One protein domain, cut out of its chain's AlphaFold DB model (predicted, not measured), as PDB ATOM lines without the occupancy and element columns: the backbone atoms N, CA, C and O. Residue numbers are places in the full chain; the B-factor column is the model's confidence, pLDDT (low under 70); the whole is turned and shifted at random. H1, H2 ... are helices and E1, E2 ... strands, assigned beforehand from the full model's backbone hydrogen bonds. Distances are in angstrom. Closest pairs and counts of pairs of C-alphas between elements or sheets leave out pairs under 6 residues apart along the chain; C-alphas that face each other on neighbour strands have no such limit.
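Overview. This is residues 251 to 421 and 436 to 451 of the 584 residues of the protein "MuF_C domain-containing protein" of Clostridiales bacterium (UniProt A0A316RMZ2). A twisted slab of four antiparallel strands, with the long E5 and E6 as its inner pair, is partly covered on one face by the short hairpin E2 and E3, crossed over it, and by the helices H6 and H5. H4 runs beside edge strand E7, H2 and H3 pack on H5, and H1, E1, E8 and H7 gather on the far side of the sheet from H2 and H3. The 187 printed residues hold seven named helices and eight named strands, in the order H1 E1 H2 H3 E2 E3 H4 H5 H6 E4 E5 E6 E7 E8 H7, and the class is mixed, helices and strands. The whole is compact, with a radius of gyration of the C-alphas of 16.4 A and spans of 47 by 37 by 28 A.

Along the chain. The largest sheet has E4, residues 356 to 361, E5, residues 375 to 387 and 33.9 A long, E6, residues 389 to 400 and 35.3 A long, and E7, residues 406 to 411. E2 is residues 307 to 310 and E3 313 to 318; E1 is 261 to 263 and E8 439 to 441. The helices are H1, 251 to 257, H2, 276 to 284, H3, 287 to 300 and 19.7 A long, H4, 321 to 331, H5, 338 to 346, H6, 348 to 354, and H7, 442 to 447. C-alpha 251 is at (203.808, 243.156, 170.431) and C-alpha 447 at (196.218, 258.534, 173.231).

Arrangement. E4 E5 E6 E7 form a meander, each strand the antiparallel neighbour of the one before; N 358 and O 380 are 2.7 A apart, N 383 and O 393 2.8 A, and N 396 and O 408 2.8 A. With the hairpin E2 and E3, in which N 308 and O 317 are within hydrogen-bond range at 2.8 A, this sheet makes a sandwich, two sheets face to face, the strands of the one at 86 degrees to those of the other. H6 is over E6 at a height over the sheet of 8.3 A, across the strands; H5 is on the same face. H4 is at the sheet's level, the C-alphas of Gly 323 and Tyr 408 closest at 4.7 A. H5 touches H3, closest C-alphas Val 294 and Gly 342 at 6.2 A, and H2, closest Glu 283 and Gly 339 at 4.7 A. E1 and E8 are antiparallel, N 262 and O 440 2.9 A apart; H1 and H7 only graze the sheet. In each helix every O i to N i+4 pair is within hydrogen-bond range.

Size, cuts and confidence. The two C-alphas farthest apart, Asp 270 and Gly 367, are 50.4 A apart. Residues 422 to 435 are not printed, and C-alphas 421 and 436 are 9.3 A apart across the cut. The links E1 to H2 and E4 to E5 are long. The mean pLDDT of the printed part is 82.2; residues 269 to 272, 332 to 336, 388, 411 to 421 and 436 to 438 are under 70.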
ATOM      1  N   ALA A 251     202.481 242.632 170.133       80.00
ATOM      2  CA  ALA A 251     203.808 243.156 170.431       80.00
ATOM      3  C   ALA A 251     204.592 243.457 169.144       80.00
ATOM      4  O   ALA A 251     205.123 244.552 169.000       80.00
ATOM      5  N   GLU A 252     204.585 242.538 168.173       79.69
ATOM      6  CA  GLU A 252     205.228 242.758 166.873       79.69
ATOM      7  C   GLU A 252     204.557 243.898 166.098       79.69
ATOM      8  O   GLU A 252     205.240 244.717 165.485       79.69
ATOM      9  N   ARG A 253     203.221 243.988 166.143       88.62
ATOM     10  CA  ARG A 253     202.487 245.104 165.527       88.62
ATOM     11  C   ARG A 253     202.838 246.435 166.183       88.62
ATOM     12  O   ARG A 253     203.022 247.423 165.481       88.62
ATOM     13  N   TYR A 254     202.942 246.471 167.511       86.56
ATOM     14  CA  TYR A 254     203.374 247.659 168.241       86.56
ATOM     15  C   TYR A 254     204.801 248.056 167.869       86.56
ATOM     16  O   TYR A 254     205.039 249.219 167.567       86.56
ATOM     17  N   ASP A 255     205.739 247.110 167.860       80.62
ATOM     18  CA  ASP A 255     207.137 247.396 167.542       80.62
ATOM     19  C   ASP A 255     207.326 247.939 166.130       80.62
ATOM     20  O   ASP A 255     208.158 248.823 165.934       80.62
ATOM     21  N   GLU A 256     206.529 247.454 165.181       80.56
ATOM     22  CA  GLU A 256     206.506 247.991 163.830       80.56
ATOM     23  C   GLU A 256     205.898 249.405 163.817       80.56
ATOM     24  O   GLU A 256     206.486 250.323 163.260       80.56
ATOM     25  N   LEU A 257     204.751 249.619 164.469       85.56
ATOM     26  CA  LEU A 257     203.955 250.847 164.342       85.56
ATOM     27  C   LEU A 257     204.334 251.978 165.311       85.56
ATOM     28  O   LEU A 257     203.821 253.086 165.167       85.56
ATOM     29  N   LYS A 258     205.153 251.736 166.340       82.19
ATOM     30  CA  LYS A 258     205.352 252.675 167.470       82.19
ATOM     31  C   LYS A 258     205.878 254.056 167.083       82.19
ATOM     32  O   LYS A 258     205.575 255.015 167.792       82.19
ATOM     33  N   ASP A 259     206.606 254.133 165.972       78.88
ATOM     34  CA  ASP A 259     207.197 255.361 165.428       78.88
ATOM     35  C   ASP A 259     206.452 255.838 164.165       78.88
ATOM     36  O   ASP A 259     206.970 256.624 163.371       78.88
ATOM     37  N   ALA A 260     205.239 255.325 163.945       79.06
ATOM     38  CA  ALA A 260     204.425 255.666 162.795       79.06
ATOM     39  C   ALA A 260     203.817 257.052 162.879       79.06
ATOM     40  O   ALA A 260     203.220 257.426 163.885       79.06
ATOM     41  N   GLU A 261     203.881 257.759 161.755       80.38
ATOM     42  CA  GLU A 261     203.202 259.025 161.529       80.38
ATOM     43  C   GLU A 261     202.273 258.891 160.327       80.38
ATOM     44  O   GLU A 261     202.634 258.303 159.302       80.38
ATOM     45  N   LEU A 262     201.074 259.454 160.450       81.25
ATOM     46  CA  LEU A 262     200.104 259.537 159.368       81.25
ATOM     47  C   LEU A 262     199.907 260.992 158.954       81.25
ATOM     48  O   LEU A 262     199.921 261.903 159.783       81.25
ATOM     49  N   SER A 263     199.679 261.200 157.661       86.19
ATOM     50  CA  SER A 263     199.267 262.498 157.132       86.19
ATOM     51  C   SER A 263     197.786 262.731 157.412       86.19
ATOM     52  O   SER A 263     196.941 261.917 157.031       86.19
ATOM     53  N   VAL A 264     197.469 263.845 158.066       81.69
ATOM     54  CA  VAL A 264     196.091 264.200 158.415       81.69
ATOM     55  C   VAL A 264     195.409 264.752 157.168       81.69
ATOM     56  O   VAL A 264     195.884 265.709 156.558       81.69
ATOM     57  N   ALA A 265     194.308 264.129 156.748       87.56
ATOM     58  CA  ALA A 265     193.525 264.638 155.631       87.56
ATOM     59  C   ALA A 265     192.813 265.933 156.037       87.56
ATOM     60  O   ALA A 265     192.308 266.056 157.148       87.56
ATOM     61  N   THR A 266     192.734 266.899 155.130       82.81
ATOM     62  CA  THR A 266     192.017 268.152 155.382       82.81
ATOM     63  C   THR A 266     190.869 268.288 154.405       82.81
ATOM     64  O   THR A 266     191.031 268.059 153.203       82.81
ATOM     65  N   TYR A 267     189.724 268.715 154.917       79.38
ATOM     66  CA  TYR A 267     188.593 269.120 154.106       79.38
ATOM     67  C   TYR A 267     188.679 270.624 153.804       79.38
ATOM     68  O   TYR A 267     188.842 271.448 154.704       79.38
ATOM     69  N   ASP A 268     188.586 270.983 152.524       75.19
ATOM     70  CA  ASP A 268     188.533 272.372 152.072       75.19
ATOM     71  C   ASP A 268     187.124 272.677 151.555       75.19
ATOM     72  O   ASP A 268     186.708 272.166 150.516       75.19
ATOM     73  N   ALA A 269     186.375 273.506 152.280       68.25
ATOM     74  CA  ALA A 269     185.012 273.879 151.908       68.25
ATOM     75  C   ALA A 269     184.921 274.661 150.583       68.25
ATOM     76  O   ALA A 269     183.851 274.688 149.981       68.25
ATOM     77  N   ASP A 270     186.012 275.288 150.134       63.31
ATOM     78  CA  ASP A 270     186.043 276.085 148.905       63.31
ATOM     79  C   ASP A 270     186.478 275.239 147.692       63.31
ATOM     80  O   ASP A 270     186.029 275.478 146.570       63.31
ATOM     81  N   ALA A 271     187.325 274.225 147.909       60.78
ATOM     82  CA  ALA A 271     187.799 273.314 146.861       60.78
ATOM     83  C   ALA A 271     186.998 272.002 146.753       60.78
ATOM     84  O   ALA A 271     187.084 271.295 145.746       60.78
ATOM     85  N   SER A 272     186.241 271.641 147.786       65.06
ATOM     86  CA  SER A 272     185.431 270.424 147.800       65.06
ATOM     87  C   SER A 272     184.035 270.640 147.209       65.06
ATOM     88  O   SER A 272     183.562 271.750 146.976       65.06
ATOM     89  N   LYS A 273     183.324 269.529 146.999       71.12
ATOM     90  CA  LYS A 273     181.909 269.528 146.610       71.12
ATOM     91  C   LYS A 273     180.956 269.687 147.811       71.12
ATOM     92  O   LYS A 273     179.755 269.510 147.612       71.12
ATOM     93  N   LEU A 274     181.438 269.949 149.027       83.50
ATOM     94  CA  LEU A 274     180.610 270.186 150.215       83.50
ATOM     95  C   LEU A 274     180.827 271.628 150.676       83.50
ATOM     96  O   LEU A 274     181.949 272.110 150.703       83.50
ATOM     97  N   THR A 275     179.760 272.336 151.016       84.06
ATOM     98  CA  THR A 275     179.848 273.718 151.506       84.06
ATOM     99  C   THR A 275     179.690 273.774 153.024       84.06
ATOM    100  O   THR A 275     179.098 272.885 153.637       84.06
ATOM    101  N   ARG A 276     180.135 274.865 153.661       81.50
ATOM    102  CA  ARG A 276     179.938 275.069 155.115       81.50
ATOM    103  C   ARG A 276     178.464 275.033 155.536       81.50
ATOM    104  O   ARG A 276     178.148 274.533 156.607       81.50
ATOM    105  N   ALA A 277     177.560 275.528 154.690       83.94
ATOM    106  CA  ALA A 277     176.121 275.479 154.954       83.94
ATOM    107  C   ALA A 277     175.577 274.039 154.927       83.94
ATOM    108  O   ALA A 277     174.715 273.681 155.726       83.94
ATOM    109  N   GLU A 278     176.099 273.202 154.029       85.69
ATOM    110  CA  GLU A 278     175.753 271.781 153.953       85.69
ATOM    111  C   GLU A 278     176.290 270.996 155.166       85.69
ATOM    112  O   GLU A 278     175.583 270.128 155.682       85.69
ATOM    113  N   VAL A 279     177.480 271.343 155.675       84.56
ATOM    114  CA  VAL A 279     178.015 270.799 156.943       84.56
ATOM    115  C   VAL A 279     177.125 271.199 158.122       84.56
ATOM    116  O   VAL A 279     176.638 270.328 158.839       84.56
ATOM    117  N   ALA A 280     176.816 272.489 158.276       85.44
ATOM    118  CA  ALA A 280     175.947 272.971 159.353       85.44
ATOM    119  C   ALA A 280     174.551 272.324 159.309       85.44
ATOM    120  O   ALA A 280     173.934 272.056 160.342       85.44
ATOM    121  N   ARG A 281     174.040 272.019 158.109       87.06
ATOM    122  CA  ARG A 281     172.796 271.260 157.947       87.06
ATOM    123  C   ARG A 281     172.922 269.840 158.498       87.06
ATOM    124  O   ARG A 281     171.989 269.379 159.144       87.06
ATOM    125  N   LEU A 282     174.032 269.148 158.240       87.00
ATOM    126  CA  LEU A 282     174.276 267.798 158.758       87.00
ATOM    127  C   LEU A 282     174.385 267.757 160.280       87.00
ATOM    128  O   LEU A 282     173.874 266.820 160.888       87.00
ATOM    129  N   GLU A 283     175.019 268.760 160.882       83.94
ATOM    130  CA  GLU A 283     175.172 268.864 162.337       83.94
ATOM    131  C   GLU A 283     173.829 269.021 163.058       83.94
ATOM    132  O   GLU A 283     173.639 268.478 164.144       83.94
ATOM    133  N   ASN A 284     172.879 269.725 162.436       84.62
ATOM    134  CA  ASN A 284     171.570 270.023 163.025       84.62
ATOM    135  C   ASN A 284     170.443 269.090 162.541       84.62
ATOM    136  O   ASN A 284     169.303 269.213 162.990       84.62
ATOM    137  N   ALA A 285     170.725 268.176 161.610       84.38
ATOM    138  CA  ALA A 285     169.723 267.296 161.020       84.38
ATOM    139  C   ALA A 285     169.290 266.179 161.977       84.38
ATOM    140  O   ALA A 285     170.084 265.617 162.734       84.38
ATOM    141  N   THR A 286     168.030 265.749 161.868       85.81
ATOM    142  CA  THR A 286     167.610 264.505 162.523       85.81
ATOM    143  C   THR A 286     168.375 263.316 161.939       85.81
ATOM    144  O   THR A 286     168.775 263.320 160.775       85.81
ATOM    145  N   ARG A 287     168.498 262.215 162.693       81.50
ATOM    146  CA  ARG A 287     169.155 260.982 162.207       81.50
ATOM    147  C   ARG A 287     168.623 260.517 160.846       81.50
ATOM    148  O   ARG A 287     169.378 259.990 160.035       81.50
ATOM    149  N   ARG A 288     167.319 260.662 160.590       86.00
ATOM    150  CA  ARG A 288     166.702 260.251 159.319       86.00
ATOM    151  C   ARG A 288     167.133 261.159 158.167       86.00
ATOM    152  O   ARG A 288     167.486 260.645 157.109       86.00
ATOM    153  N   GLU A 289     167.112 262.469 158.378       87.81
ATOM    154  CA  GLU A 289     167.506 263.463 157.374       87.81
ATOM    155  C   GLU A 289     169.005 263.409 157.103       87.81
ATOM    156  O   GLU A 289     169.411 263.368 155.945       87.81
ATOM    157  N   ALA A 290     169.820 263.306 158.157       86.12
ATOM    158  CA  ALA A 290     171.263 263.177 158.048       86.12
ATOM    159  C   ALA A 290     171.631 261.968 157.183       86.12
ATOM    160  O   ALA A 290     172.389 262.112 156.232       86.12
ATOM    161  N   ARG A 291     171.003 260.805 157.423       86.69
ATOM    162  CA  ARG A 291     171.164 259.582 156.611       86.69
ATOM    163  C   ARG A 291     170.836 259.774 155.137       86.69
ATOM    164  O   ARG A 291     171.562 259.275 154.281       86.69
ATOM    165  N   GLN A 292     169.726 260.446 154.845       89.62
ATOM    166  CA  GLN A 292     169.335 260.736 153.466       89.62
ATOM    167  C   GLN A 292     170.344 261.670 152.807       89.62
ATOM    168  O   GLN A 292     170.730 261.448 151.664       89.62
ATOM    169  N   TYR A 293     170.815 262.669 153.544       90.50
ATOM    170  CA  TYR A 293     171.711 263.669 153.005       90.50
ATOM    171  C   TYR A 293     173.138 263.143 152.799       90.50
ATOM    172  O   TYR A 293     173.697 263.338 151.723       90.50
ATOM    173  N   VAL A 294     173.704 262.369 153.736       90.00
ATOM    174  CA  VAL A 294     175.010 261.711 153.520       90.00
ATOM    175  C   VAL A 294     174.965 260.728 152.353       90.00
ATOM    176  O   VAL A 294     175.966 260.567 151.662       90.00
ATOM    177  N   LYS A 295     173.810 260.099 152.082       91.75
ATOM    178  CA  LYS A 295     173.626 259.276 150.880       91.75
ATOM    179  C   LYS A 295     173.760 260.126 149.615       91.75
ATOM    180  O   LYS A 295     174.492 259.742 148.709       91.75
ATOM    181  N   THR A 296     173.112 261.288 149.574       92.00
ATOM    182  CA  THR A 296     173.257 262.230 148.457       92.00
ATOM    183  C   THR A 296     174.704 262.686 148.287       92.00
ATOM    184  O   THR A 296     175.169 262.800 147.160       92.00
ATOM    185  N   LEU A 297     175.447 262.909 149.378       91.56
ATOM    186  CA  LEU A 297     176.873 263.252 149.306       91.56
ATOM    187  C   LEU A 297     177.723 262.109 148.747       91.56
ATOM    188  O   LEU A 297     178.538 262.338 147.859       91.56
ATOM    189  N   TYR A 298     177.494 260.880 149.210       92.19
ATOM    190  CA  TYR A 298     178.162 259.684 148.694       92.19
ATOM    191  C   TYR A 298     177.979 259.536 147.172       92.19
ATOM    192  O   TYR A 298     178.950 259.282 146.456       92.19
ATOM    193  N   GLU A 299     176.763 259.775 146.670       92.56
ATOM    194  CA  GLU A 299     176.451 259.789 145.233       92.56
ATOM    195  C   GLU A 299     177.112 260.988 144.521       92.56
ATOM    196  O   GLU A 299     177.809 260.813 143.525       92.56
ATOM    197  N   LYS A 300     176.987 262.207 145.065       89.75
ATOM    198  CA  LYS A 300     177.566 263.459 144.520       89.75
ATOM    199  C   LYS A 300     179.091 263.395 144.369       89.75
ATOM    200  O   LYS A 300     179.670 263.992 143.449       89.75
ATOM    201  N   PHE A 301     179.758 262.716 145.296       89.81
ATOM    202  CA  PHE A 301     181.208 262.531 145.295       89.81
ATOM    203  C   PHE A 301     181.648 261.327 144.450       89.81
ATOM    204  O   PHE A 301     182.848 261.158 144.233       89.81
ATOM    205  N   GLY A 302     180.703 260.532 143.933       90.81
ATOM    206  CA  GLY A 302     180.979 259.360 143.105       90.81
ATOM    207  C   GLY A 302     181.697 258.248 143.869       90.81
ATOM    208  O   GLY A 302     182.443 257.479 143.270       90.81
ATOM    209  N   LEU A 303     181.529 258.166 145.196       90.88
ATOM    210  CA  LEU A 303     182.354 257.272 146.018       90.88
ATOM    211  C   LEU A 303     182.092 255.791 145.733       90.88
ATOM    212  O   LEU A 303     182.997 254.982 145.904       90.88
ATOM    213  N   GLY A 304     180.877 255.458 145.293       87.38
ATOM    214  CA  GLY A 304     180.478 254.094 144.944       87.38
ATOM    215  C   GLY A 304     180.883 253.624 143.553       87.38
ATOM    216  O   GLY A 304     180.751 252.439 143.270       87.38
ATOM    217  N   GLU A 305     181.327 254.540 142.692       88.12
ATOM    218  CA  GLU A 305     181.742 254.248 141.313       88.12
ATOM    219  C   GLU A 305     183.266 254.110 141.200       88.12
ATOM    220  O   GLU A 305     183.782 253.563 140.227       88.12
ATOM    221  N   LYS A 306     183.993 254.602 142.206       90.25
ATOM    222  CA  LYS A 306     185.451 254.554 142.271       90.25
ATOM    223  C   LYS A 306     185.939 253.197 142.770       90.25
ATOM    224  O   LYS A 306     185.413 252.641 143.735       90.25
ATOM    225  N   ARG A 307     187.021 252.728 142.150       89.38
ATOM    226  CA  ARG A 307     187.920 251.732 142.733       89.38
ATOM    227  C   ARG A 307     189.019 252.474 143.484       89.38
ATOM    228  O   ARG A 307     189.537 253.479 142.998       89.38
ATOM    229  N   TYR A 308     189.322 252.001 144.678       90.19
ATOM    230  CA  TYR A 308     190.327 252.555 145.560       90.19
ATOM    231  C   TYR A 308     191.473 251.573 145.719       90.19
ATOM    232  O   TYR A 308     191.289 250.354 145.710       90.19
ATOM    233  N   GLU A 309     192.641 252.144 145.958       86.25
ATOM    234  CA  GLU A 309     193.839 251.433 146.361       86.25
ATOM    235  C   GLU A 309     194.409 252.126 147.593       86.25
ATOM    236  O   GLU A 309     194.359 253.352 147.721       86.25
ATOM    237  N   ASN A 310     194.979 251.341 148.501       86.75
ATOM    238  CA  ASN A 310     195.761 251.869 149.609       86.75
ATOM    239  C   ASN A 310     197.197 251.322 149.510       86.75
ATOM    240  O   ASN A 310     197.369 250.124 149.304       86.75
ATOM    241  N   PRO A 311     198.247 252.140 149.716       79.06
ATOM    242  CA  PRO A 311     199.636 251.687 149.574       79.06
ATOM    243  C   PRO A 311     200.045 250.511 150.480       79.06
ATOM    244  O   PRO A 311     201.005 249.805 150.170       79.06
ATOM    245  N   SER A 312     199.359 250.313 151.607       76.25
ATOM    246  CA  SER A 312     199.591 249.213 152.548       76.25
ATOM    247  C   SER A 312     198.748 247.968 152.243       76.25
ATOM    248  O   SER A 312     199.007 246.912 152.818       76.25
ATOM    249  N   VAL A 313     197.775 248.053 151.330       75.75
ATOM    250  CA  VAL A 313     196.853 246.966 150.979       75.75
ATOM    251  C   VAL A 313     196.954 246.681 149.483       75.75
ATOM    252  O   VAL A 313     196.530 247.466 148.646       75.75
ATOM    253  N   LYS A 314     197.526 245.525 149.134       74.50
ATOM    254  CA  LYS A 314     197.864 245.132 147.750       74.50
ATOM    255  C   LYS A 314     196.659 244.627 146.936       74.50
ATOM    256  O   LYS A 314     196.821 243.719 146.125       74.50
ATOM    257  N   ILE A 315     195.468 245.156 147.195       80.31
ATOM    258  CA  ILE A 315     194.239 244.824 146.474       80.31
ATOM    259  C   ILE A 315     193.474 246.104 146.154       80.31
ATOM    260  O   ILE A 315     193.459 247.038 146.957       80.31
ATOM    261  N   GLU A 316     192.818 246.120 144.998       88.00
ATOM    262  CA  GLU A 316     191.779 247.102 144.706       88.00
ATOM    263  C   GLU A 316     190.506 246.742 145.472       88.00
ATOM    264  O   GLU A 316     190.190 245.562 145.665       88.00
ATOM    265  N   PHE A 317     189.766 247.760 145.897       90.25
ATOM    266  CA  PHE A 317     188.478 247.617 146.567       90.25
ATOM    267  C   PHE A 317     187.569 248.793 146.231       90.25
ATOM    268  O   PHE A 317     188.024 249.874 145.868       90.25
ATOM    269  N   ASP A 318     186.265 248.612 146.364       91.44
ATOM    270  CA  ASP A 318     185.307 249.710 146.265       91.44
ATOM    271  C   ASP A 318     184.734 250.077 147.630       91.44
ATOM    272  O   ASP A 318     184.873 249.352 148.613       91.44
ATOM    273  N   PHE A 319     184.047 251.213 147.690       92.88
ATOM    274  CA  PHE A 319     183.221 251.558 148.837       92.88
ATOM    275  C   PHE A 319     181.742 251.366 148.501       92.88
ATOM    276  O   PHE A 319     180.990 252.329 148.499       92.88
ATOM    277  N   HIS A 320     181.312 250.136 148.189       88.12
ATOM    278  CA  HIS A 320     179.920 249.838 147.828       88.12
ATOM    279  C   HIS A 320     178.860 250.407 148.791       88.12
ATOM    280  O   HIS A 320     179.048 250.499 150.007       88.12
ATOM    281  N   TYR A 321     177.645 250.613 148.264       88.69
ATOM    282  CA  TYR A 321     176.507 251.144 149.026       88.69
ATOM    283  C   TYR A 321     176.179 250.338 150.295       88.69
ATOM    284  O   TYR A 321     175.765 250.910 151.301       88.69
ATOM    285  N   LYS A 322     176.377 249.010 150.288       86.88
ATOM    286  CA  LYS A 322     176.206 248.179 151.495       86.88
ATOM    287  C   LYS A 322     177.224 248.542 152.582       86.88
ATOM    288  O   LYS A 322     176.835 248.660 153.744       86.88
ATOM    289  N   GLY A 323     178.488 248.737 152.201       86.25
ATOM    290  CA  GLY A 323     179.555 249.205 153.087       86.25
ATOM    291  C   GLY A 323     179.218 250.579 153.653       86.25
ATOM    292  O   GLY A 323     179.134 250.732 154.868       86.25
ATOM    293  N   PHE A 324     178.870 251.526 152.781       90.31
ATOM    294  CA  PHE A 324     178.430 252.868 153.161       90.31
ATOM    295  C   PHE A 324     177.221 252.865 154.111       90.31
ATOM    296  O   PHE A 324     177.239 253.501 155.165       90.31
ATOM    297  N   SER A 325     176.166 252.113 153.791       87.62
ATOM    298  CA  SER A 325     174.970 252.032 154.633       87.62
ATOM    299  C   SER A 325     175.282 251.448 156.010       87.62
ATOM    300  O   SER A 325     174.648 251.844 156.993       87.62
ATOM    301  N   LYS A 326     176.232 250.510 156.093       85.88
ATOM    302  CA  LYS A 326     176.718 249.976 157.365       85.88
ATOM    303  C   LYS A 326     177.500 251.049 158.129       85.88
ATOM    304  O   LYS A 326     177.196 251.274 159.295       85.88
ATOM    305  N   SER A 327     178.404 251.779 157.473       86.81
ATOM    306  CA  SER A 327     179.142 252.909 158.062       86.81
ATOM    307  C   SER A 327     178.211 253.950 158.686       86.81
ATOM    308  O   SER A 327     178.371 254.345 159.837       86.81
ATOM    309  N   VAL A 328     177.154 254.322 157.967       86.25
ATOM    310  CA  VAL A 328     176.132 255.272 158.426       86.25
ATOM    311  C   VAL A 328     175.298 254.735 159.603       86.25
ATOM    312  O   VAL A 328     174.795 255.510 160.431       86.25
ATOM    313  N   HIS A 329     175.096 253.416 159.682       82.69
ATOM    314  CA  HIS A 329     174.436 252.783 160.822       82.69
ATOM    315  C   HIS A 329     175.298 252.875 162.081       82.69
ATOM    316  O   HIS A 329     174.791 253.272 163.128       82.69
ATOM    317  N   GLU A 330     176.578 252.557 161.945       77.94
ATOM    318  CA  GLU A 330     177.561 252.466 163.028       77.94
ATOM    319  C   GLU A 330     177.962 253.855 163.539       77.94
ATOM    320  O   GLU A 330     178.105 254.056 164.744       77.94
ATOM    321  N   GLN A 331     177.955 254.869 162.667       76.31
ATOM    322  CA  GLN A 331     178.087 256.272 163.070       76.31
ATOM    323  C   GLN A 331     177.033 256.694 164.105       76.31
ATOM    324  O   GLN A 331     177.283 257.534 164.969       76.31
ATOM    325  N   ALA A 332     175.844 256.088 164.052       69.81
ATOM    326  CA  ALA A 332     174.802 256.386 165.022       69.81
ATOM    327  C   ALA A 332     175.078 255.794 166.411       69.81
ATOM    328  O   ALA A 332     174.584 256.319 167.406       69.81
ATOM    329  N   ALA A 333     175.834 254.694 166.472       67.62
ATOM    330  CA  ALA A 333     176.283 254.095 167.725       67.62
ATOM    331  C   ALA A 333     177.459 254.878 168.338       67.62
ATOM    332  O   ALA A 333     177.654 254.832 169.548       67.62
ATOM    333  N   ARG A 334     178.190 255.641 167.513       68.31
ATOM    334  CA  ARG A 334     179.386 256.420 167.868       68.31
ATOM    335  C   ARG A 334     179.122 257.931 167.901       68.31
ATOM    336  O   ARG A 334     179.847 258.714 167.303       68.31
ATOM    337  N   GLY A 335     178.021 258.344 168.529       66.44
ATOM    338  CA  GLY A 335     177.762 259.762 168.826       66.44
ATOM    339  C   GLY A 335     176.927 260.554 167.810       66.44
ATOM    340  O   GLY A 335     176.568 261.685 168.111       66.44
ATOM    341  N   ASN A 336     176.522 259.975 166.668       68.44
ATOM    342  CA  ASN A 336     175.686 260.637 165.640       68.44
ATOM    343  C   ASN A 336     176.284 261.923 165.022       68.44
ATOM    344  O   ASN A 336     175.540 262.760 164.514       68.44
ATOM    345  N   GLU A 337     177.606 262.084 165.008       77.31
ATOM    346  CA  GLU A 337     178.273 263.245 164.399       77.31
ATOM    347  C   GLU A 337     178.294 263.161 162.854       77.31
ATOM    348  O   GLU A 337     179.292 262.837 162.212       77.31
ATOM    349  N   TYR A 338     177.146 263.422 162.227       83.94
ATOM    350  CA  TYR A 338     176.994 263.323 160.773       83.94
ATOM    351  C   TYR A 338     177.657 264.469 159.992       83.94
ATOM    352  O   TYR A 338     177.958 264.278 158.814       83.94
ATOM    353  N   GLY A 339     177.913 265.620 160.629       84.06
ATOM    354  CA  GLY A 339     178.673 266.735 160.046       84.06
ATOM    355  C   GLY A 339     180.094 266.313 159.683       84.06
ATOM    356  O   GLY A 339     180.439 266.273 158.503       84.06
ATOM    357  N   SER A 340     180.858 265.860 160.678       83.00
ATOM    358  CA  SER A 340     182.227 265.363 160.502       83.00
ATOM    359  C   SER A 340     182.277 264.129 159.593       83.00
ATOM    360  O   SER A 340     183.211 263.965 158.811       83.00
ATOM    361  N   PHE A 341     181.248 263.269 159.616       86.38
ATOM    362  CA  PHE A 341     181.137 262.179 158.640       86.38
ATOM    363  C   PHE A 341     181.028 262.709 157.199       86.38
ATOM    364  O   PHE A 341     181.673 262.176 156.302       86.38
ATOM    365  N   GLY A 342     180.253 263.772 156.963       89.12
ATOM    366  CA  GLY A 342     180.170 264.438 155.661       89.12
ATOM    367  C   GLY A 342     181.497 265.061 155.216       89.12
ATOM    368  O   GLY A 342     181.890 264.882 154.063       89.12
ATOM    369  N   GLU A 343     182.208 265.731 156.127       87.56
ATOM    370  CA  GLU A 343     183.548 266.290 155.874       87.56
ATOM    371  C   GLU A 343     184.555 265.199 155.482       87.56
ATOM    372  O   GLU A 343     185.293 265.348 154.507       87.56
ATOM    373  N   MET A 344     184.524 264.062 156.182       90.00
ATOM    374  CA  MET A 344     185.337 262.884 155.874       90.00
ATOM    375  C   MET A 344     185.041 262.336 154.470       90.00
ATOM    376  O   MET A 344     185.969 262.065 153.708       90.00
ATOM    377  N   LEU A 345     183.763 262.232 154.076       91.38
ATOM    378  CA  LEU A 345     183.396 261.805 152.718       91.38
ATOM    379  C   LEU A 345     183.917 262.776 151.646       91.38
ATOM    380  O   LEU A 345     184.260 262.348 150.544       91.38
ATOM    381  N   ALA A 346     183.988 264.072 151.952       90.06
ATOM    382  CA  ALA A 346     184.464 265.085 151.015       90.06
ATOM    383  C   ALA A 346     185.987 265.026 150.780       90.06
ATOM    384  O   ALA A 346     186.449 265.458 149.724       90.06
ATOM    385  N   CYS A 347     186.758 264.461 151.716       89.12
ATOM    386  CA  CYS A 347     188.199 264.219 151.575       89.12
ATOM    387  C   CYS A 347     188.566 262.720 151.498       89.12
ATOM    388  O   CYS A 347     189.720 262.348 151.716       89.12
ATOM    389  N   PHE A 348     187.605 261.858 151.142       92.25
ATOM    390  CA  PHE A 348     187.721 260.399 151.255       92.25
ATOM    391  C   PHE A 348     188.906 259.783 150.501       92.25
ATOM    392  O   PHE A 348     189.555 258.876 151.015       92.25
ATOM    393  N   ASP A 349     189.239 260.299 149.316       90.19
ATOM    394  CA  ASP A 349     190.386 259.805 148.540       90.19
ATOM    395  C   ASP A 349     191.690 259.914 149.362       90.19
ATOM    396  O   ASP A 349     192.482 258.974 149.413       90.19
ATOM    397  N   ARG A 350     191.874 261.029 150.091       89.50
ATOM    398  CA  ARG A 350     193.031 261.242 150.977       89.50
ATOM    399  C   ARG A 350     192.956 260.402 152.245       89.50
ATOM    400  O   ARG A 350     193.992 259.934 152.705       89.50
ATOM    401  N   ILE A 351     191.758 260.177 152.790       92.31
ATOM    402  CA  ILE A 351     191.557 259.257 153.921       92.31
ATOM    403  C   ILE A 351     192.100 257.875 153.572       92.31
ATOM    404  O   ILE A 351     192.883 257.323 154.346       92.31
ATOM    405  N   VAL A 352     191.700 257.342 152.412       91.56
ATOM    406  CA  VAL A 352     192.115 256.016 151.952       91.56
ATOM    407  C   VAL A 352     193.604 255.994 151.624       91.56
ATOM    408  O   VAL A 352     194.294 255.092 152.080       91.56
ATOM    409  N   GLU A 353     194.130 256.988 150.907       88.62
ATOM    410  CA  GLU A 353     195.554 257.058 150.544       88.62
ATOM    411  C   GLU A 353     196.484 257.140 151.769       88.62
ATOM    412  O   GLU A 353     197.543 256.504 151.803       88.62
ATOM    413  N   ASN A 354     196.090 257.911 152.787       91.38
ATOM    414  CA  ASN A 354     196.907 258.165 153.975       91.38
ATOM    415  C   ASN A 354     196.802 257.065 155.036       91.38
ATOM    416  O   ASN A 354     197.595 257.066 155.979       91.38
ATOM    417  N   ALA A 355     195.845 256.143 154.902       92.25
ATOM    418  CA  ALA A 355     195.597 255.134 155.917       92.25
ATOM    419  C   ALA A 355     196.781 254.168 156.091       92.25
ATOM    420  O   ALA A 355     197.391 253.713 155.119       92.25
ATOM    421  N   ILE A 356     197.063 253.822 157.345       92.56
ATOM    422  CA  ILE A 356     198.093 252.874 157.769       92.56
ATOM    423  C   ILE A 356     197.419 251.569 158.181       92.56
ATOM    424  O   ILE A 356     196.488 251.570 158.985       92.56
ATOM    425  N   LEU A 357     197.904 250.448 157.653       92.25
ATOM    426  CA  LEU A 357     197.444 249.115 158.031       92.25
ATOM    427  C   LEU A 357     197.798 248.814 159.497       92.25
ATOM    428  O   LEU A 357     198.953 248.944 159.892       92.25
ATOM    429  N   LEU A 358     196.804 248.398 160.282       92.25
ATOM    430  CA  LEU A 358     196.931 248.006 161.685       92.25
ATOM    431  C   LEU A 358     196.879 246.499 161.882       92.25
ATOM    432  O   LEU A 358     197.616 245.989 162.712       92.25
ATOM    433  N   GLU A 359     196.001 245.782 161.186       92.75
ATOM    434  CA  GLU A 359     195.786 244.347 161.402       92.75
ATOM    435  C   GLU A 359     195.355 243.656 160.111       92.75
ATOM    436  O   GLU A 359     194.657 244.247 159.285       92.75
ATOM    437  N   ILE A 360     195.742 242.390 159.959       91.31
ATOM    438  CA  ILE A 360     195.183 241.482 158.960       91.31
ATOM    439  C   ILE A 360     194.641 240.273 159.714       91.31
ATOM    440  O   ILE A 360     195.369 239.680 160.508       91.31
ATOM    441  N   HIS A 361     193.390 239.904 159.459       89.25
ATOM    442  CA  HIS A 361     192.798 238.698 160.027       89.25
ATOM    443  C   HIS A 361     191.844 238.014 159.040       89.25
ATOM    444  O   HIS A 361     191.326 238.638 158.114       89.25
ATOM    445  N   ILE A 362     191.595 236.721 159.238       89.12
ATOM    446  CA  ILE A 362     190.565 235.962 158.507       89.12
ATOM    447  C   ILE A 362     189.167 236.243 159.077       89.12
ATOM    448  O   ILE A 362     189.014 237.043 160.005       89.12
ATOM    449  N   ASP A 363     188.128 235.594 158.550       88.38
ATOM    450  CA  ASP A 363     186.794 235.711 159.136       88.38
ATOM    451  C   ASP A 363     186.783 235.279 160.617       88.38
ATOM    452  O   ASP A 363     187.094 234.146 160.979       88.38
ATOM    453  N   LYS A 364     186.385 236.198 161.498       88.94
ATOM    454  CA  LYS A 364     186.255 235.935 162.937       88.94
ATOM    455  C   LYS A 364     185.066 235.020 163.257       88.94
ATOM    456  O   LYS A 364     184.985 234.479 164.357       88.94
ATOM    457  N   TYR A 365     184.134 234.846 162.317       87.81
ATOM    458  CA  TYR A 365     182.930 234.034 162.482       87.81
ATOM    459  C   TYR A 365     183.085 232.582 162.010       87.81
ATOM    460  O   TYR A 365     182.078 231.866 161.989       87.81
ATOM    461  N   VAL A 366     184.306 232.124 161.703       86.31
ATOM    462  CA  VAL A 366     184.585 230.728 161.321       86.31
ATOM    463  C   VAL A 366     184.005 229.737 162.337       86.31
ATOM    464  O   VAL A 366     184.163 229.866 163.563       86.31
ATOM    465  N   GLY A 367     183.297 228.734 161.816       82.81
ATOM    466  CA  GLY A 367     182.586 227.714 162.577       82.81
ATOM    467  C   GLY A 367     181.231 228.167 163.129       82.81
ATOM    468  O   GLY A 367     180.655 227.470 163.968       82.81
ATOM    469  N   THR A 368     180.715 229.326 162.710       87.75
ATOM    470  CA  THR A 368     179.393 229.835 163.109       87.75
ATOM    471  C   THR A 368     178.463 229.961 161.905       87.75
ATOM    472  O   THR A 368     178.901 230.006 160.764       87.75
ATOM    473  N   LYS A 369     177.158 230.138 162.137       84.12
ATOM    474  CA  LYS A 369     176.196 230.423 161.053       84.12
ATOM    475  C   LYS A 369     176.394 231.767 160.336       84.12
ATOM    476  O   LYS A 369     175.657 232.070 159.406       84.12
ATOM    477  N   ARG A 370     177.300 232.615 160.833       86.38
ATOM    478  CA  ARG A 370     177.673 233.896 160.216       86.38
ATOM    479  C   ARG A 370     178.996 233.829 159.459       86.38
ATOM    480  O   ARG A 370     179.410 234.867 158.958       86.38
ATOM    481  N   GLU A 371     179.632 232.660 159.429       88.50
ATOM    482  CA  GLU A 371     180.827 232.431 158.627       88.50
ATOM    483  C   GLU A 371     180.554 232.791 157.167       88.50
ATOM    484  O   GLU A 371     179.549 232.364 156.591       88.50
ATOM    485  N   ASP A 372     181.444 233.585 156.587       89.69
ATOM    486  CA  ASP A 372     181.470 233.881 155.165       89.69
ATOM    487  C   ASP A 372     182.670 233.159 154.553       89.69
ATOM    488  O   ASP A 372     183.800 233.636 154.618       89.69
ATOM    489  N   SER A 373     182.427 231.985 153.966       86.19
ATOM    490  CA  SER A 373     183.478 231.154 153.359       86.19
ATOM    491  C   SER A 373     184.177 231.825 152.174       86.19
ATOM    492  O   SER A 373     185.228 231.364 151.742       86.19
ATOM    493  N   ASP A 374     183.575 232.881 151.630       86.06
ATOM    494  CA  ASP A 374     184.127 233.680 150.544       86.06
ATOM    495  C   ASP A 374     185.031 234.814 151.064       86.06
ATOM    496  O   ASP A 374     185.778 235.409 150.293       86.06
ATOM    497  N   LEU A 375     185.006 235.126 152.367       89.00
ATOM    498  CA  LEU A 375     185.862 236.150 152.963       89.00
ATOM    499  C   LEU A 375     187.275 235.602 153.190       89.00
ATOM    500  O   LEU A 375     187.535 234.862 154.140       89.00
ATOM    501  N   ARG A 376     188.215 236.018 152.341       87.69
ATOM    502  CA  ARG A 376     189.614 235.592 152.408       87.69
ATOM    503  C   ARG A 376     190.366 236.292 153.537       87.69
ATOM    504  O   ARG A 376     191.041 235.635 154.326       87.69
ATOM    505  N   ARG A 377     190.284 237.626 153.590       89.56
ATOM    506  CA  ARG A 377     190.992 238.472 154.565       89.56
ATOM    507  C   ARG A 377     190.201 239.735 154.880       89.56
ATOM    508  O   ARG A 377     189.457 240.252 154.050       89.56
ATOM    509  N   VAL A 378     190.424 240.268 156.072       93.00
ATOM    510  CA  VAL A 378     190.031 241.616 156.478       93.00
ATOM    511  C   VAL A 378     191.294 242.386 156.833       93.00
ATOM    512  O   VAL A 378     192.074 241.952 157.679       93.00
ATOM    513  N   TYR A 379     191.484 243.528 156.184       94.25
ATOM    514  CA  TYR A 379     192.550 244.482 156.457       94.25
ATOM    515  C   TYR A 379     191.967 245.633 157.264       94.25
ATOM    516  O   TYR A 379     191.092 246.343 156.771       94.25
ATOM    517  N   VAL A 380     192.444 245.832 158.486       95.31
ATOM    518  CA  VAL A 380     192.023 246.942 159.345       95.31
ATOM    519  C   VAL A 380     193.066 248.039 159.254       95.31
ATOM    520  O   VAL A 380     194.219 247.807 159.599       95.31
ATOM    521  N   LEU A 381     192.683 249.228 158.799       94.94
ATOM    522  CA  LEU A 381     193.549 250.397 158.680       94.94
ATOM    523  C   LEU A 381     193.043 251.554 159.542       94.94
ATOM    524  O   LEU A 381     191.855 251.636 159.861       94.94
ATOM    525  N   VAL A 382     193.944 252.485 159.848       94.00
ATOM    526  CA  VAL A 382     193.631 253.761 160.492       94.00
ATOM    527  C   VAL A 382     194.125 254.938 159.664       94.00
ATOM    528  O   VAL A 382     195.228 254.925 159.130       94.00
ATOM    529  N   SER A 383     193.304 255.973 159.583       92.81
ATOM    530  CA  SER A 383     193.620 257.281 159.017       92.81
ATOM    531  C   SER A 383     193.157 258.366 159.990       92.81
ATOM    532  O   SER A 383     192.592 258.060 161.044       92.81
ATOM    533  N   ALA A 384     193.360 259.633 159.649       88.75
ATOM    534  CA  ALA A 384     192.771 260.735 160.397       88.75
ATOM    535  C   ALA A 384     192.476 261.934 159.499       88.75
ATOM    536  O   ALA A 384     193.103 262.102 158.449       88.75
ATOM    537  N   PHE A 385     191.552 262.785 159.940       86.50
ATOM    538  CA  PHE A 385     191.273 264.056 159.279       86.50
ATOM    539  C   PHE A 385     191.038 265.206 160.250       86.50
ATOM    540  O   PHE A 385     190.657 265.004 161.402       86.50
ATOM    541  N   GLU A 386     191.284 266.411 159.748       81.12
ATOM    542  CA  GLU A 386     191.054 267.678 160.429       81.12
ATOM    543  C   GLU A 386     189.572 268.074 160.315       81.12
ATOM    544  O   GLU A 386     189.022 268.195 159.220       81.12
ATOM    545  N   THR A 387     188.949 268.284 161.472       76.69
ATOM    546  CA  THR A 387     187.606 268.840 161.689       76.69
ATOM    547  C   THR A 387     187.710 269.866 162.835       76.69
ATOM    548  O   THR A 387     188.674 270.631 162.888       76.69
ATOM    549  N   ASN A 388     186.807 269.868 163.817       67.94
ATOM    550  CA  ASN A 388     186.954 270.568 165.105       67.94
ATOM    551  C   ASN A 388     187.993 269.889 166.038       67.94
ATOM    552  O   ASN A 388     187.721 269.632 167.211       67.94
ATOM    553  N   GLY A 389     189.161 269.537 165.494       72.06
ATOM    554  CA  GLY A 389     190.165 268.641 166.076       72.06
ATOM    555  C   GLY A 389     190.623 267.588 165.060       72.06
ATOM    556  O   GLY A 389     190.278 267.672 163.883       72.06
ATOM    557  N   ILE A 390     191.386 266.586 165.499       77.62
ATOM    558  CA  ILE A 390     191.780 265.455 164.645       77.62
ATOM    559  C   ILE A 390     190.881 264.265 164.962       77.62
ATOM    560  O   ILE A 390     190.877 263.773 166.088       77.62
ATOM    561  N   ALA A 391     190.133 263.799 163.966       81.25
ATOM    562  CA  ALA A 391     189.248 262.650 164.094       81.25
ATOM    563  C   ALA A 391     189.886 261.395 163.469       81.25
ATOM    564  O   ALA A 391     190.218 261.412 162.276       81.25
ATOM    565  N   PRO A 392     190.052 260.295 164.227       87.44
ATOM    566  CA  PRO A 392     190.521 259.025 163.689       87.44
ATOM    567  C   PRO A 392     189.441 258.337 162.843       87.44
ATOM    568  O   PRO A 392     188.255 258.289 163.187       87.44
ATOM    569  N   VAL A 393     189.875 257.734 161.741       90.12
ATOM    570  CA  VAL A 393     189.025 256.978 160.818       90.12
ATOM    571  C   VAL A 393     189.543 255.554 160.728       90.12
ATOM    572  O   VAL A 393     190.685 255.333 160.337       90.12
ATOM    573  N   GLN A 394     188.699 254.583 161.060       91.81
ATOM    574  CA  GLN A 394     188.969 253.166 160.856       91.81
ATOM    575  C   GLN A 394     188.411 252.725 159.502       91.81
ATOM    576  O   GLN A 394     187.271 253.030 159.144       91.81
ATOM    577  N   LEU A 395     189.206 251.960 158.769       94.00
ATOM    578  CA  LEU A 395     188.836 251.336 157.505       94.00
ATOM    579  C   LEU A 395     188.976 249.821 157.667       94.00
ATOM    580  O   LEU A 395     189.991 249.351 158.163       94.00
ATOM    581  N   GLU A 396     187.982 249.049 157.250       94.38
ATOM    582  CA  GLU A 396     188.078 247.594 157.121       94.38
ATOM    583  C   GLU A 396     187.877 247.226 155.653       94.38
ATOM    584  O   GLU A 396     186.760 247.288 155.135       94.38
ATOM    585  N   VAL A 397     188.949 246.842 154.970       94.69
ATOM    586  CA  VAL A 397     188.877 246.329 153.600       94.69
ATOM    587  C   VAL A 397     188.697 244.821 153.661       94.69
ATOM    588  O   VAL A 397     189.486 244.120 154.290       94.69
ATOM    589  N   LYS A 398     187.661 244.316 153.002       92.62
ATOM    590  CA  LYS A 398     187.366 242.891 152.895       92.62
ATOM    591  C   LYS A 398     187.806 242.370 151.538       92.62
ATOM    592  O   LYS A 398     187.302 242.831 150.517       92.62
ATOM    593  N   GLU A 399     188.712 241.401 151.561       91.38
ATOM    594  CA  GLU A 399     189.127 240.634 150.392       91.38
ATOM    595  C   GLU A 399     188.257 239.390 150.265       91.38
ATOM    596  O   GLU A 399     188.202 238.581 151.197       91.38
ATOM    597  N   PHE A 400     187.604 239.228 149.120       86.88
ATOM    598  CA  PHE A 400     186.784 238.059 148.821       86.88
ATOM    599  C   PHE A 400     187.458 237.154 147.784       86.88
ATOM    600  O   PHE A 400     188.390 237.569 147.095       86.88
ATOM    601  N   ILE A 401     187.027 235.894 147.709       81.88
ATOM    602  CA  ILE A 401     187.548 234.916 146.745       81.88
ATOM    603  C   ILE A 401     186.838 235.080 145.397       81.88
ATOM    604  O   ILE A 401     187.490 235.122 144.357       81.88
ATOM    605  N   GLU A 402     185.510 235.171 145.419       79.62
ATOM    606  CA  GLU A 402     184.651 235.213 144.233       79.62
ATOM    607  C   GLU A 402     183.983 236.577 144.017       79.62
ATOM    608  O   GLU A 402     183.679 236.939 142.880       79.62
ATOM    609  N   LYS A 403     183.717 237.330 145.093       85.38
ATOM    610  CA  LYS A 403     183.059 238.645 145.027       85.38
ATOM    611  C   LYS A 403     184.064 239.793 144.919       85.38
ATOM    612  O   LYS A 403     185.240 239.651 145.234       85.38
ATOM    613  N   ASP A 404     183.558 240.967 144.546       83.44
ATOM    614  CA  ASP A 404     184.331 242.206 144.586       83.44
ATOM    615  C   ASP A 404     184.736 242.562 146.026       83.44
ATOM    616  O   ASP A 404     183.943 242.479 146.976       83.44
ATOM    617  N   ASN A 405     185.985 243.001 146.174       89.75
ATOM    618  CA  ASN A 405     186.519 243.483 147.439       89.75
ATOM    619  C   ASN A 405     185.807 244.767 147.854       89.75
ATOM    620  O   ASN A 405     185.686 245.705 147.065       89.75
ATOM    621  N   SER A 406     185.400 244.840 149.118       88.38
ATOM    622  CA  SER A 406     184.618 245.973 149.612       88.38
ATOM    623  C   SER A 406     185.206 246.582 150.869       88.38
ATOM    624  O   SER A 406     185.697 245.897 151.767       88.38
ATOM    625  N   LEU A 407     185.112 247.899 150.943       90.12
ATOM    626  CA  LEU A 407     185.517 248.705 152.074       90.12
ATOM    627  C   LEU A 407     184.324 248.966 152.996       90.12
ATOM    628  O   LEU A 407     183.233 249.362 152.582       90.12
ATOM    629  N   TYR A 408     184.559 248.785 154.284       85.12
ATOM    630  CA  TYR A 408     183.715 249.272 155.358       85.12
ATOM    631  C   TYR A 408     184.463 250.370 156.114       85.12
ATOM    632  O   TYR A 408     185.644 250.240 156.411       85.12
ATOM    633  N   VAL A 409     183.774 251.463 156.424       81.62
ATOM    634  CA  VAL A 409     184.373 252.626 157.092       81.62
ATOM    635  C   VAL A 409     183.698 252.840 158.429       81.62
ATOM    636  O   VAL A 409     182.471 252.789 158.522       81.62
ATOM    637  N   ALA A 410     184.471 253.120 159.460       73.12
ATOM    638  CA  ALA A 410     183.944 253.482 160.758       73.12
ATOM    639  C   ALA A 410     184.723 254.689 161.279       73.12
ATOM    640  O   ALA A 410     185.930 254.618 161.484       73.12
ATOM    641  N   VAL A 411     184.044 255.810 161.496       67.81
ATOM    642  CA  VAL A 411     184.679 256.984 162.105       67.81
ATOM    643  C   VAL A 411     184.523 256.860 163.615       67.81
ATOM    644  O   VAL A 411     183.449 256.497 164.103       67.81
ATOM    645  N   ALA A 412     185.595 257.083 164.368       62.03
ATOM    646  CA  ALA A 412     185.497 257.238 165.812       62.03
ATOM    647  C   ALA A 412     185.353 258.736 166.094       62.03
ATOM    648  O   ALA A 412     186.304 259.502 165.975       62.03
ATOM    649  N   LEU A 413     184.120 259.151 166.390       62.03
ATOM    650  CA  LEU A 413     183.769 260.539 166.660       62.03
ATOM    651  C   LEU A 413     183.426 260.692 168.135       62.03
ATOM    652  O   LEU A 413     182.311 260.441 168.581       62.03
ATOM    653  N   HIS A 414     184.446 261.070 168.892       52.66
ATOM    654  CA  HIS A 414     184.320 261.614 170.228       52.66
ATOM    655  C   HIS A 414     185.382 262.694 170.360       52.66
ATOM    656  O   HIS A 414     186.544 262.442 170.042       52.66
ATOM    657  N   LYS A 415     184.969 263.888 170.800       46.69
ATOM    658  CA  LYS A 415     185.860 265.028 171.035       46.69
ATOM    659  C   LYS A 415     187.133 264.569 171.744       46.69
ATOM    660  O   LYS A 415     187.088 264.143 172.899       46.69
ATOM    661  N   VAL A 416     188.245 264.697 171.022       48.34
ATOM    662  CA  VAL A 416     189.603 264.795 171.554       48.34
ATOM    663  C   VAL A 416     189.514 265.712 172.773       48.34
ATOM    664  O   VAL A 416     188.998 266.826 172.654       48.34
ATOM    665  N   LYS A 417     189.891 265.224 173.960       40.06
ATOM    666  CA  LYS A 417     189.660 265.977 175.203       40.06
ATOM    667  C   LYS A 417     190.393 267.316 175.236       40.06
ATOM    668  O   LYS A 417     189.942 268.179 175.969       40.06
ATOM    669  N   ASP A 418     191.394 267.520 174.389       39.31
ATOM    670  CA  ASP A 418     191.986 268.818 174.094       39.31
ATOM    671  C   ASP A 418     192.513 268.792 172.659       39.31
ATOM    672  O   ASP A 418     193.073 267.788 172.228       39.31
ATOM    673  N   ALA A 419     192.320 269.871 171.894       36.03
ATOM    674  CA  ALA A 419     192.914 269.995 170.566       36.03
ATOM    675  C   ALA A 419     194.413 269.655 170.638       36.03
ATOM    676  O   ALA A 419     195.121 270.181 171.496       36.03
ATOM    677  N   VAL A 420     194.892 268.781 169.748       38.47
ATOM    678  CA  VAL A 420     196.329 268.528 169.603       38.47
ATOM    679  C   VAL A 420     196.965 269.878 169.262       38.47
ATOM    680  O   VAL A 420     196.728 270.426 168.190       38.47
ATOM    681  N   LEU A 421     197.699 270.470 170.201       38.03
ATOM    682  CA  LEU A 421     198.573 271.604 169.935       38.03
ATOM    683  C   LEU A 421     199.957 271.016 169.699       38.03
ATOM    684  O   LEU A 421     200.489 270.316 170.560       38.03
ATOM    685  N   ARG A 436     197.624 274.441 161.551       50.62
ATOM    686  CA  ARG A 436     197.115 273.229 160.891       50.62
ATOM    687  C   ARG A 436     198.102 272.087 161.089       50.62
ATOM    688  O   ARG A 436     199.283 272.241 160.778       50.62
ATOM    689  N   ILE A 437     197.613 270.945 161.552       52.06
ATOM    690  CA  ILE A 437     198.428 269.742 161.720       52.06
ATOM    691  C   ILE A 437     198.407 268.961 160.409       52.06
ATOM    692  O   ILE A 437     197.376 268.434 160.011       52.06
ATOM    693  N   SER A 438     199.552 268.875 159.733       67.44
ATOM    694  CA  SER A 438     199.702 268.083 158.505       67.44
ATOM    695  C   SER A 438     200.009 266.606 158.769       67.44
ATOM    696  O   SER A 438     199.757 265.758 157.911       67.44
ATOM    697  N   THR A 439     200.561 266.287 159.940       72.12
ATOM    698  CA  THR A 439     201.028 264.949 160.329       72.12
ATOM    699  C   THR A 439     200.809 264.708 161.820       72.12
ATOM    700  O   THR A 439     200.964 265.623 162.622       72.12
ATOM    701  N   ILE A 440     200.461 263.481 162.203       73.06
ATOM    702  CA  ILE A 440     200.286 263.071 163.605       73.06
ATOM    703  C   ILE A 440     200.892 261.683 163.826       73.06
ATOM    704  O   ILE A 440     200.762 260.806 162.967       73.06
ATOM    705  N   SER A 441     201.546 261.469 164.971       81.00
ATOM    706  CA  SER A 441     202.033 260.140 165.349       81.00
ATOM    707  C   SER A 441     200.867 259.211 165.717       81.00
ATOM    708  O   SER A 441     199.850 259.654 166.254       81.00
ATOM    709  N   LEU A 442     200.992 257.902 165.482       85.88
ATOM    710  CA  LEU A 442     199.981 256.936 165.929       85.88
ATOM    711  C   LEU A 442     199.841 256.924 167.451       85.88
ATOM    712  O   LEU A 442     198.738 256.729 167.957       85.88
ATOM    713  N   ARG A 443     200.926 257.188 168.187       81.06
ATOM    714  CA  ARG A 443     200.881 257.327 169.644       81.06
ATOM    715  C   ARG A 443     199.960 258.469 170.063       81.06
ATOM    716  O   ARG A 443     199.074 258.244 170.883       81.06
ATOM    717  N   ASP A 444     200.136 259.651 169.479       80.19
ATOM    718  CA  ASP A 444     199.323 260.825 169.813       80.19
ATOM    719  C   ASP A 444     197.888 260.666 169.316       80.19
ATOM    720  O   ASP A 444     196.947 261.052 170.008       80.19
ATOM    721  N   LEU A 445     197.691 260.041 168.153       85.00
ATOM    722  CA  LEU A 445     196.358 259.719 167.656       85.00
ATOM    723  C   LEU A 445     195.615 258.803 168.640       85.00
ATOM    724  O   LEU A 445     194.494 259.112 169.036       85.00
ATOM    725  N   PHE A 446     196.234 257.691 169.050       85.69
ATOM    726  CA  PHE A 446     195.604 256.688 169.910       85.69
ATOM    727  C   PHE A 446     195.431 257.150 171.355       85.69
ATOM    728  O   PHE A 446     194.413 256.826 171.968       85.69
ATOM    729  N   ALA A 447     196.352 257.953 171.894       78.00
ATOM    730  CA  ALA A 447     196.218 258.534 173.231       78.00
ATOM    731  C   ALA A 447     194.941 259.380 173.384       78.00
ATOM    732  O   ALA A 447     194.399 259.494 174.482       78.00
ATOM    733  N   ASN A 448     194.449 259.933 172.276       71.81
ATOM    734  CA  ASN A 448     193.313 260.841 172.232       71.81
ATOM    735  C   ASN A 448     191.980 260.186 171.840       71.81
ATOM    736  O   ASN A 448     190.949 260.860 171.793       71.81
ATOM    737  N   ILE A 449     191.976 258.879 171.571       78.25
ATOM    738  CA  ILE A 449     190.743 258.133 171.306       78.25
ATOM    739  C   ILE A 449     189.942 258.009 172.592       78.25
ATOM    740  O   ILE A 449     190.517 257.745 173.650       78.25
ATOM    741  N   ASN A 450     188.613 258.140 172.481       77.44
ATOM    742  CA  ASN A 450     187.694 257.890 173.587       77.44
ATOM    743  C   ASN A 450     188.073 256.578 174.291       77.44
ATOM    744  O   ASN A 450     187.943 255.514 173.679       77.44
ATOM    745  N   PRO A 451     188.497 256.633 175.567       80.19
ATOM    746  CA  PRO A 451     188.922 255.445 176.287       80.19
ATOM    747  C   PRO A 451     187.858 254.349 176.363       80.19
ATOM    748  O   PRO A 451     188.211 253.187 176.502       80.19
TER     749      PRO A 451